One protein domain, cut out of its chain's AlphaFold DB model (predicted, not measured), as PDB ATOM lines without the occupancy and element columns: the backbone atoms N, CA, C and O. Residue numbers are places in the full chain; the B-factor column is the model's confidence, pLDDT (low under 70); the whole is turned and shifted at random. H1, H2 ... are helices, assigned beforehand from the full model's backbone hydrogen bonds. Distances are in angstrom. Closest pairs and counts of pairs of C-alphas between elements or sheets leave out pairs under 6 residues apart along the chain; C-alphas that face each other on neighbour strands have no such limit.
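AT A GLANCE: This is residues 16 to 64 of the 181 residues of the protein "HAD family hydrolase" of Dehalococcoidia bacterium (UniProt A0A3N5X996). The longest helix, H2, crosses the shorter H1 at a steep angle to make a skewed pair of helices, and the long link between them, residues 27 to 47, loops out on one side of this pair. At the other end of the longest axis, residues 59 to 64, of which 59 and 60 belong to H2, stick out. The printed part has 49 residues with two named helices, H1 then H2 along the chain, and no named strand. The class is all helix, though under half of the residues, 24 of 49, are in named elements. The whole is compact, with a radius of gyration of the C-alphas of 10.5 A and spans of 28 by 22 by 19 A.

IN THESE COORDINATES: H2 is residues 48 to 60, 18.2 A from first to last C-alpha, from Glu 48 at (13.140, 3.708, 19.614) to Ser 60 at (12.183, 15.657, 33.281). H1 is residues 16 to 26, 15.5 A long in the same measure, and C-alpha 16 is at (23.376, 16.512, 22.062).

HOW THE PARTS SIT: H2 and H1 touch, with 7 pairs of C-alphas within 8 A. Their closest C-alphas, those of Lys 22 and Ile 54, are 6.8 A apart. The two run opposite ways at a steep tilt of 52 degrees, and their centres are 10.6 A apart. Every O i to N i+4 pair is within hydrogen-bond range in H2, and 6 of 7 are in H1.

THE WHOLE: The two C-alphas farthest apart, those of Gly 44 and Asp 63, are 30.7 A apart. The link from H1 to H2 is long, with 21 residues, and its C-alphas lie 7 to 14 A from the mean of the C-alphas. The printed part has no cut. Its mean pLDDT is 96.1, and no printed residue is under 70.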
ATOM      1  N   ALA A  16      22.687  17.598  22.752       97.81
ATOM      2  CA  ALA A  16      23.376  16.512  22.062       97.81
ATOM      3  C   ALA A  16      24.466  15.802  22.899       97.81
ATOM      4  O   ALA A  16      24.442  14.566  22.940       97.81
ATOM      5  N   PRO A  17      25.375  16.495  23.616       97.81
ATOM      6  CA  PRO A  17      26.362  15.844  24.477       97.81
ATOM      7  C   PRO A  17      25.731  15.051  25.625       97.81
ATOM      8  O   PRO A  17      26.101  13.902  25.854       97.81
ATOM      9  N   VAL A  18      24.731  15.627  26.300       98.12
ATOM     10  CA  VAL A  18      24.020  14.980  27.418       98.12
ATOM     11  C   VAL A  18      23.286  13.734  26.933       98.12
ATOM     12  O   VAL A  18      23.298  12.685  27.582       98.12
ATOM     13  N   PHE A  19      22.656  13.833  25.764       97.94
ATOM     14  CA  PHE A  19      21.951  12.714  25.171       97.94
ATOM     15  C   PHE A  19      22.908  11.596  24.754       97.94
ATOM     16  O   PHE A  19      22.642  10.423  25.021       97.94
ATOM     17  N   TYR A  20      24.048  11.956  24.165       98.19
ATOM     18  CA  TYR A  20      25.087  11.005  23.794       98.19
ATOM     19  C   TYR A  20      25.616  10.217  24.989       98.19
ATOM     20  O   TYR A  20      25.719   9.000  24.881       98.19
ATOM     21  N   GLU A  21      25.903  10.862  26.123       98.00
ATOM     22  CA  GLU A  21      26.390  10.162  27.321       98.00
ATOM     23  C   GLU A  21      25.443   9.026  27.730       98.00
ATOM     24  O   GLU A  21      25.871   7.887  27.931       98.00
ATOM     25  N   LYS A  22      24.135   9.298  27.751       97.94
ATOM     26  CA  LYS A  22      23.114   8.302  28.102       97.94
ATOM     27  C   LYS A  22      22.948   7.215  27.045       97.94
ATOM     28  O   LYS A  22      22.742   6.053  27.386       97.94
ATOM     29  N   LEU A  23      23.044   7.562  25.764       97.88
ATOM     30  CA  LEU A  23      22.998   6.571  24.690       97.88
ATOM     31  C   LEU A  23      24.233   5.668  24.695       97.88
ATOM     32  O   LEU A  23      24.106   4.464  24.479       97.88
ATOM     33  N   HIS A  24      25.405   6.228  24.983       97.31
ATOM     34  CA  HIS A  24      26.667   5.504  25.061       97.31
ATOM     35  C   HIS A  24      26.672   4.501  26.226       97.31
ATOM     36  O   HIS A  24      27.216   3.405  26.080       97.31
ATOM     37  N   GLU A  25      26.032   4.827  27.357       97.38
ATOM     38  CA  GLU A  25      25.806   3.880  28.462       97.38
ATOM     39  C   GLU A  25      25.013   2.638  28.004       97.38
ATOM     40  O   GLU A  25      25.263   1.533  28.487       97.38
ATOM     41  N   VAL A  26      24.077   2.801  27.059       97.06
ATOM     42  CA  VAL A  26      23.259   1.706  26.510       97.06
ATOM     43  C   VAL A  26      23.989   0.941  25.410       97.06
ATOM     44  O   VAL A  26      23.953  -0.290  25.390       97.06
ATOM     45  N   ASN A  27      24.621   1.652  24.476       97.38
ATOM     46  CA  ASN A  27      25.377   1.057  23.384       97.38
ATOM     47  C   ASN A  27      26.683   1.835  23.132       97.38
ATOM     48  O   ASN A  27      26.648   2.895  22.506       97.38
ATOM     49  N   PRO A  28      27.843   1.280  23.536       97.00
ATOM     50  CA  PRO A  28      29.147   1.900  23.321       97.00
ATOM     51  C   PRO A  28      29.585   2.101  21.872       97.00
ATOM     52  O   PRO A  28      30.546   2.826  21.627       97.00
ATOM     53  N   GLU A  29      28.922   1.458  20.914       97.31
ATOM     54  CA  GLU A  29      29.223   1.615  19.491       97.31
ATOM     55  C   GLU A  29      28.539   2.841  18.876       97.31
ATOM     56  O   GLU A  29      28.842   3.191  17.732       97.31
ATOM     57  N   ILE A  30      27.628   3.504  19.606       97.12
ATOM     58  CA  ILE A  30      26.958   4.694  19.088       97.12
ATOM     59  C   ILE A  30      27.993   5.796  18.804       97.12
ATOM     60  O   ILE A  30      28.844   6.090  19.647       97.12
ATOM     61  N   PRO A  31      27.970   6.421  17.613       96.56
ATOM     62  CA  PRO A  31      28.925   7.472  17.295       96.56
ATOM     63  C   PRO A  31      28.716   8.714  18.179       96.56
ATOM     64  O   PRO A  31      27.585   8.990  18.587       96.56
ATOM     65  N   PRO A  32      29.768   9.518  18.426       97.12
ATOM     66  CA  PRO A  32      29.640  10.805  19.107       97.12
ATOM     67  C   PRO A  32      28.851  11.824  18.266       97.12
ATOM     68  O   PRO A  32      28.826  11.687  17.037       97.12
ATOM     69  N   PRO A  33      28.300  12.896  18.878       97.25
ATOM     70  CA  PRO A  33      27.464  13.885  18.193       97.25
ATOM     71  C   PRO A  33      28.071  14.477  16.924       97.25
ATOM     72  O   PRO A  33      27.383  14.626  15.920       97.25
ATOM     73  N   ALA A  34      29.388  14.708  16.916       96.81
ATOM     74  CA  ALA A  34      30.129  15.206  15.752       96.81
ATOM     75  C   ALA A  34      30.004  14.320  14.491       96.81
ATOM     76  O   ALA A  34      30.369  14.751  13.401       96.81
ATOM     77  N   ARG A  35      29.527  13.078  14.634       96.94
ATOM     78  CA  ARG A  35      29.314  12.110  13.551       96.94
ATOM     79  C   ARG A  35      27.838  11.779  13.310       96.94
ATOM     80  O   ARG A  35      27.545  10.874  12.529       96.94
ATOM     81  N   TRP A  36      26.902  12.483  13.946       96.75
ATOM     82  CA  TRP A  36      25.463  12.326  13.708       96.75
ATOM     83  C   TRP A  36      25.057  13.018  12.404       96.75
ATOM     84  O   TRP A  36      24.321  13.990  12.410       96.75
ATOM     85  N   HIS A  37      25.552  12.533  11.262       95.06
ATOM     86  CA  HIS A  37      25.311  13.153   9.950       95.06
ATOM     87  C   HIS A  37      23.913  12.890   9.363       95.06
ATOM     88  O   HIS A  37      23.656  13.236   8.211       95.06
ATOM     89  N   ALA A  38      23.036  12.234  10.120       92.56
ATOM     90  CA  ALA A  38      21.660  11.943   9.751       92.56
ATOM     91  C   ALA A  38      20.754  12.141  10.971       92.56
ATOM     92  O   ALA A  38      21.142  11.814  12.093       92.56
ATOM     93  N   TRP A  39      19.536  12.638  10.748       92.06
ATOM     94  CA  TRP A  39      18.548  12.862  11.811       92.06
ATOM     95  C   TRP A  39      18.198  11.580  12.586       92.06
ATOM     96  O   TRP A  39      17.893  11.611  13.775       92.06
ATOM     97  N   ASP A  40      18.279  10.430  11.922       93.44
ATOM     98  CA  ASP A  40      18.021   9.113  12.489       93.44
ATOM     99  C   ASP A  40      19.303   8.338  12.843       93.44
ATOM    100  O   ASP A  40      19.305   7.107  12.816       93.44
ATOM    101  N   PHE A  41      20.372   9.050  13.234       93.94
ATOM    102  CA  PHE A  41      21.688   8.507  13.627       93.94
ATOM    103  C   PHE A  41      21.637   7.333  14.619       93.94
ATOM    104  O   PHE A  41      22.564   6.530  14.681       93.94
ATOM    105  N   TRP A  42      20.579   7.254  15.425       94.31
ATOM    106  CA  TRP A  42      20.378   6.251  16.464       94.31
ATOM    107  C   TRP A  42      19.877   4.903  15.925       94.31
ATOM    108  O   TRP A  42      19.985   3.887  16.621       94.31
ATOM    109  N   LYS A  43      19.314   4.868  14.707       94.31
ATOM    110  CA  LYS A  43      18.759   3.643  14.119       94.31
ATOM    111  C   LYS A  43      19.853   2.594  13.953       94.31
ATOM    112  O   LYS A  43      20.902   2.849  13.376       94.31
ATOM    113  N   GLY A  44      19.579   1.392  14.453       93.81
ATOM    114  CA  GLY A  44      20.535   0.282  14.472       93.81
ATOM    115  C   GLY A  44      21.409   0.225  15.728       93.81
ATOM    116  O   GLY A  44      21.912  -0.850  16.033       93.81
ATOM    117  N   PHE A  45      21.522   1.315  16.500       95.75
ATOM    118  CA  PHE A  45      22.272   1.334  17.762       95.75
ATOM    119  C   PHE A  45      21.376   1.134  18.981       95.75
ATOM    120  O   PHE A  45      21.704   0.343  19.863       95.75
ATOM    121  N   VAL A  46      20.241   1.836  19.033       96.06
ATOM    122  CA  VAL A  46      19.297   1.765  20.157       96.06
ATOM    123  C   VAL A  46      17.857   1.585  19.666       96.06
ATOM    124  O   VAL A  46      17.482   2.147  18.634       96.06
ATOM    125  N   PRO A  47      17.009   0.818  20.378       96.00
ATOM    126  CA  PRO A  47      15.581   0.767  20.084       96.00
ATOM    127  C   PRO A  47      14.905   2.118  20.335       96.00
ATOM    128  O   PRO A  47      15.200   2.793  21.320       96.00
ATOM    129  N   GLU A  48      13.910   2.458  19.520       95.12
ATOM    130  CA  GLU A  48      13.140   3.708  19.614       95.12
ATOM    131  C   GLU A  48      12.530   3.940  21.011       95.12
ATOM    132  O   GLU A  48      12.605   5.031  21.567       95.12
ATOM    133  N   ARG A  49      12.007   2.886  21.650       95.62
ATOM    134  CA  ARG A  49      11.492   2.974  23.028       95.62
ATOM    135  C   ARG A  49      12.565   3.412  24.033       95.62
ATOM    136  O   ARG A  49      12.251   4.124  24.982       95.62
ATOM    137  N   VAL A  50      13.807   2.959  23.857       96.44
ATOM    138  CA  VAL A  50      14.924   3.315  24.745       96.44
ATOM    139  C   VAL A  50      15.357   4.755  24.487       96.44
ATOM    140  O   VAL A  50      15.523   5.509  25.439       96.44
ATOM    141  N   LEU A  51      15.445   5.150  23.213       96.19
ATOM    142  CA  LEU A  51      15.715   6.525  22.788       96.19
ATOM    143  C   LEU A  51      14.757   7.521  23.465       96.19
ATOM    144  O   LEU A  51      15.202   8.462  24.120       96.19
ATOM    145  N   TYR A  52      13.446   7.282  23.351       94.88
ATOM    146  CA  TYR A  52      12.434   8.156  23.944       94.88
ATOM    147  C   TYR A  52      12.434   8.121  25.472       94.88
ATOM    148  O   TYR A  52      12.254   9.166  26.089       94.88
ATOM    149  N   GLY A  53      12.695   6.965  26.092       96.62
ATOM    150  CA  GLY A  53      12.835   6.875  27.548       96.62
ATOM    151  C   GLY A  53      14.006   7.704  28.086       96.62
ATOM    152  O   GLY A  53      13.869   8.370  29.108       96.62
ATOM    153  N   ILE A  54      15.138   7.719  27.375       97.50
ATOM    154  CA  ILE A  54      16.290   8.561  27.725       97.50
ATOM    155  C   ILE A  54      15.948  10.045  27.563       97.50
ATOM    156  O   ILE A  54      16.222  10.831  28.469       97.50
ATOM    157  N   LEU A  55      15.337  10.437  26.439       96.69
ATOM    158  CA  LEU A  55      14.916  11.825  26.217       96.69
ATOM    159  C   LEU A  55      13.961  12.295  27.317       96.69
ATOM    160  O   LEU A  55      14.183  13.350  27.903       96.69
ATOM    161  N   GLN A  56      12.960  11.482  27.659       96.06
ATOM    162  CA  GLN A  56      12.005  11.775  28.726       96.06
ATOM    163  C   GLN A  56      12.701  11.998  30.082       96.06
ATOM    164  O   GLN A  56      12.354  12.943  30.794       96.06
ATOM    165  N   ASP A  57      13.688  11.171  30.443       96.56
ATOM    166  CA  ASP A  57      14.456  11.323  31.688       96.56
ATOM    167  C   ASP A  57      15.299  12.610  31.709       96.56
ATOM    168  O   ASP A  57      15.356  13.308  32.726       96.56
ATOM    169  N   ILE A  58      15.924  12.961  30.581       97.38
ATOM    170  CA  ILE A  58      16.674  14.218  30.440       97.38
ATOM    171  C   ILE A  58      15.718  15.413  30.550       97.38
ATOM    172  O   ILE A  58      15.943  16.318  31.354       97.38
ATOM    173  N   HIS A  59      14.620  15.400  29.795       97.06
ATOM    174  CA  HIS A  59      13.610  16.461  29.783       97.06
ATOM    175  C   HIS A  59      12.936  16.651  31.147       97.06
ATOM    176  O   HIS A  59      12.619  17.780  31.518       97.06
ATOM    177  N   SER A  60      12.753  15.583  31.927       95.50
ATOM    178  CA  SER A  60      12.183  15.657  33.281       95.50
ATOM    179  C   SER A  60      13.098  16.363  34.288       95.50
ATOM    180  O   SER A  60      12.619  16.855  35.308       95.50
ATOM    181  N   ARG A  61      14.401  16.426  33.995       94.88
ATOM    182  CA  ARG A  61      15.449  17.047  34.822       94.88
ATOM    183  C   ARG A  61      16.081  18.249  34.126       94.88
ATOM    184  O   ARG A  61      17.242  18.570  34.371       94.88
ATOM    185  N   GLN A  62      15.347  18.883  33.209       94.56
ATOM    186  CA  GLN A  62      15.910  19.930  32.364       94.56
ATOM    187  C   GLN A  62      16.466  21.112  33.173       94.56
ATOM    188  O   GLN A  62      17.447  21.729  32.773       94.56
ATOM    189  N   ASP A  63      15.882  21.389  34.339       91.75
ATOM    190  CA  ASP A  63      16.326  22.399  35.301       91.75
ATOM    191  C   ASP A  63      17.766  22.205  35.814       91.75
ATOM    192  O   ASP A  63      18.339  23.143  36.365       91.75
ATOM    193  N   ALA A  64      18.386  21.044  35.582       94.31
ATOM    194  CA  ALA A  64      19.796  20.796  35.878       94.31
ATOM    195  C   ALA A  64      20.777  21.328  34.811       94.31
ATOM    196  O   ALA A  64      21.983  21.345  35.064       94.31
TER     197      ALA A  64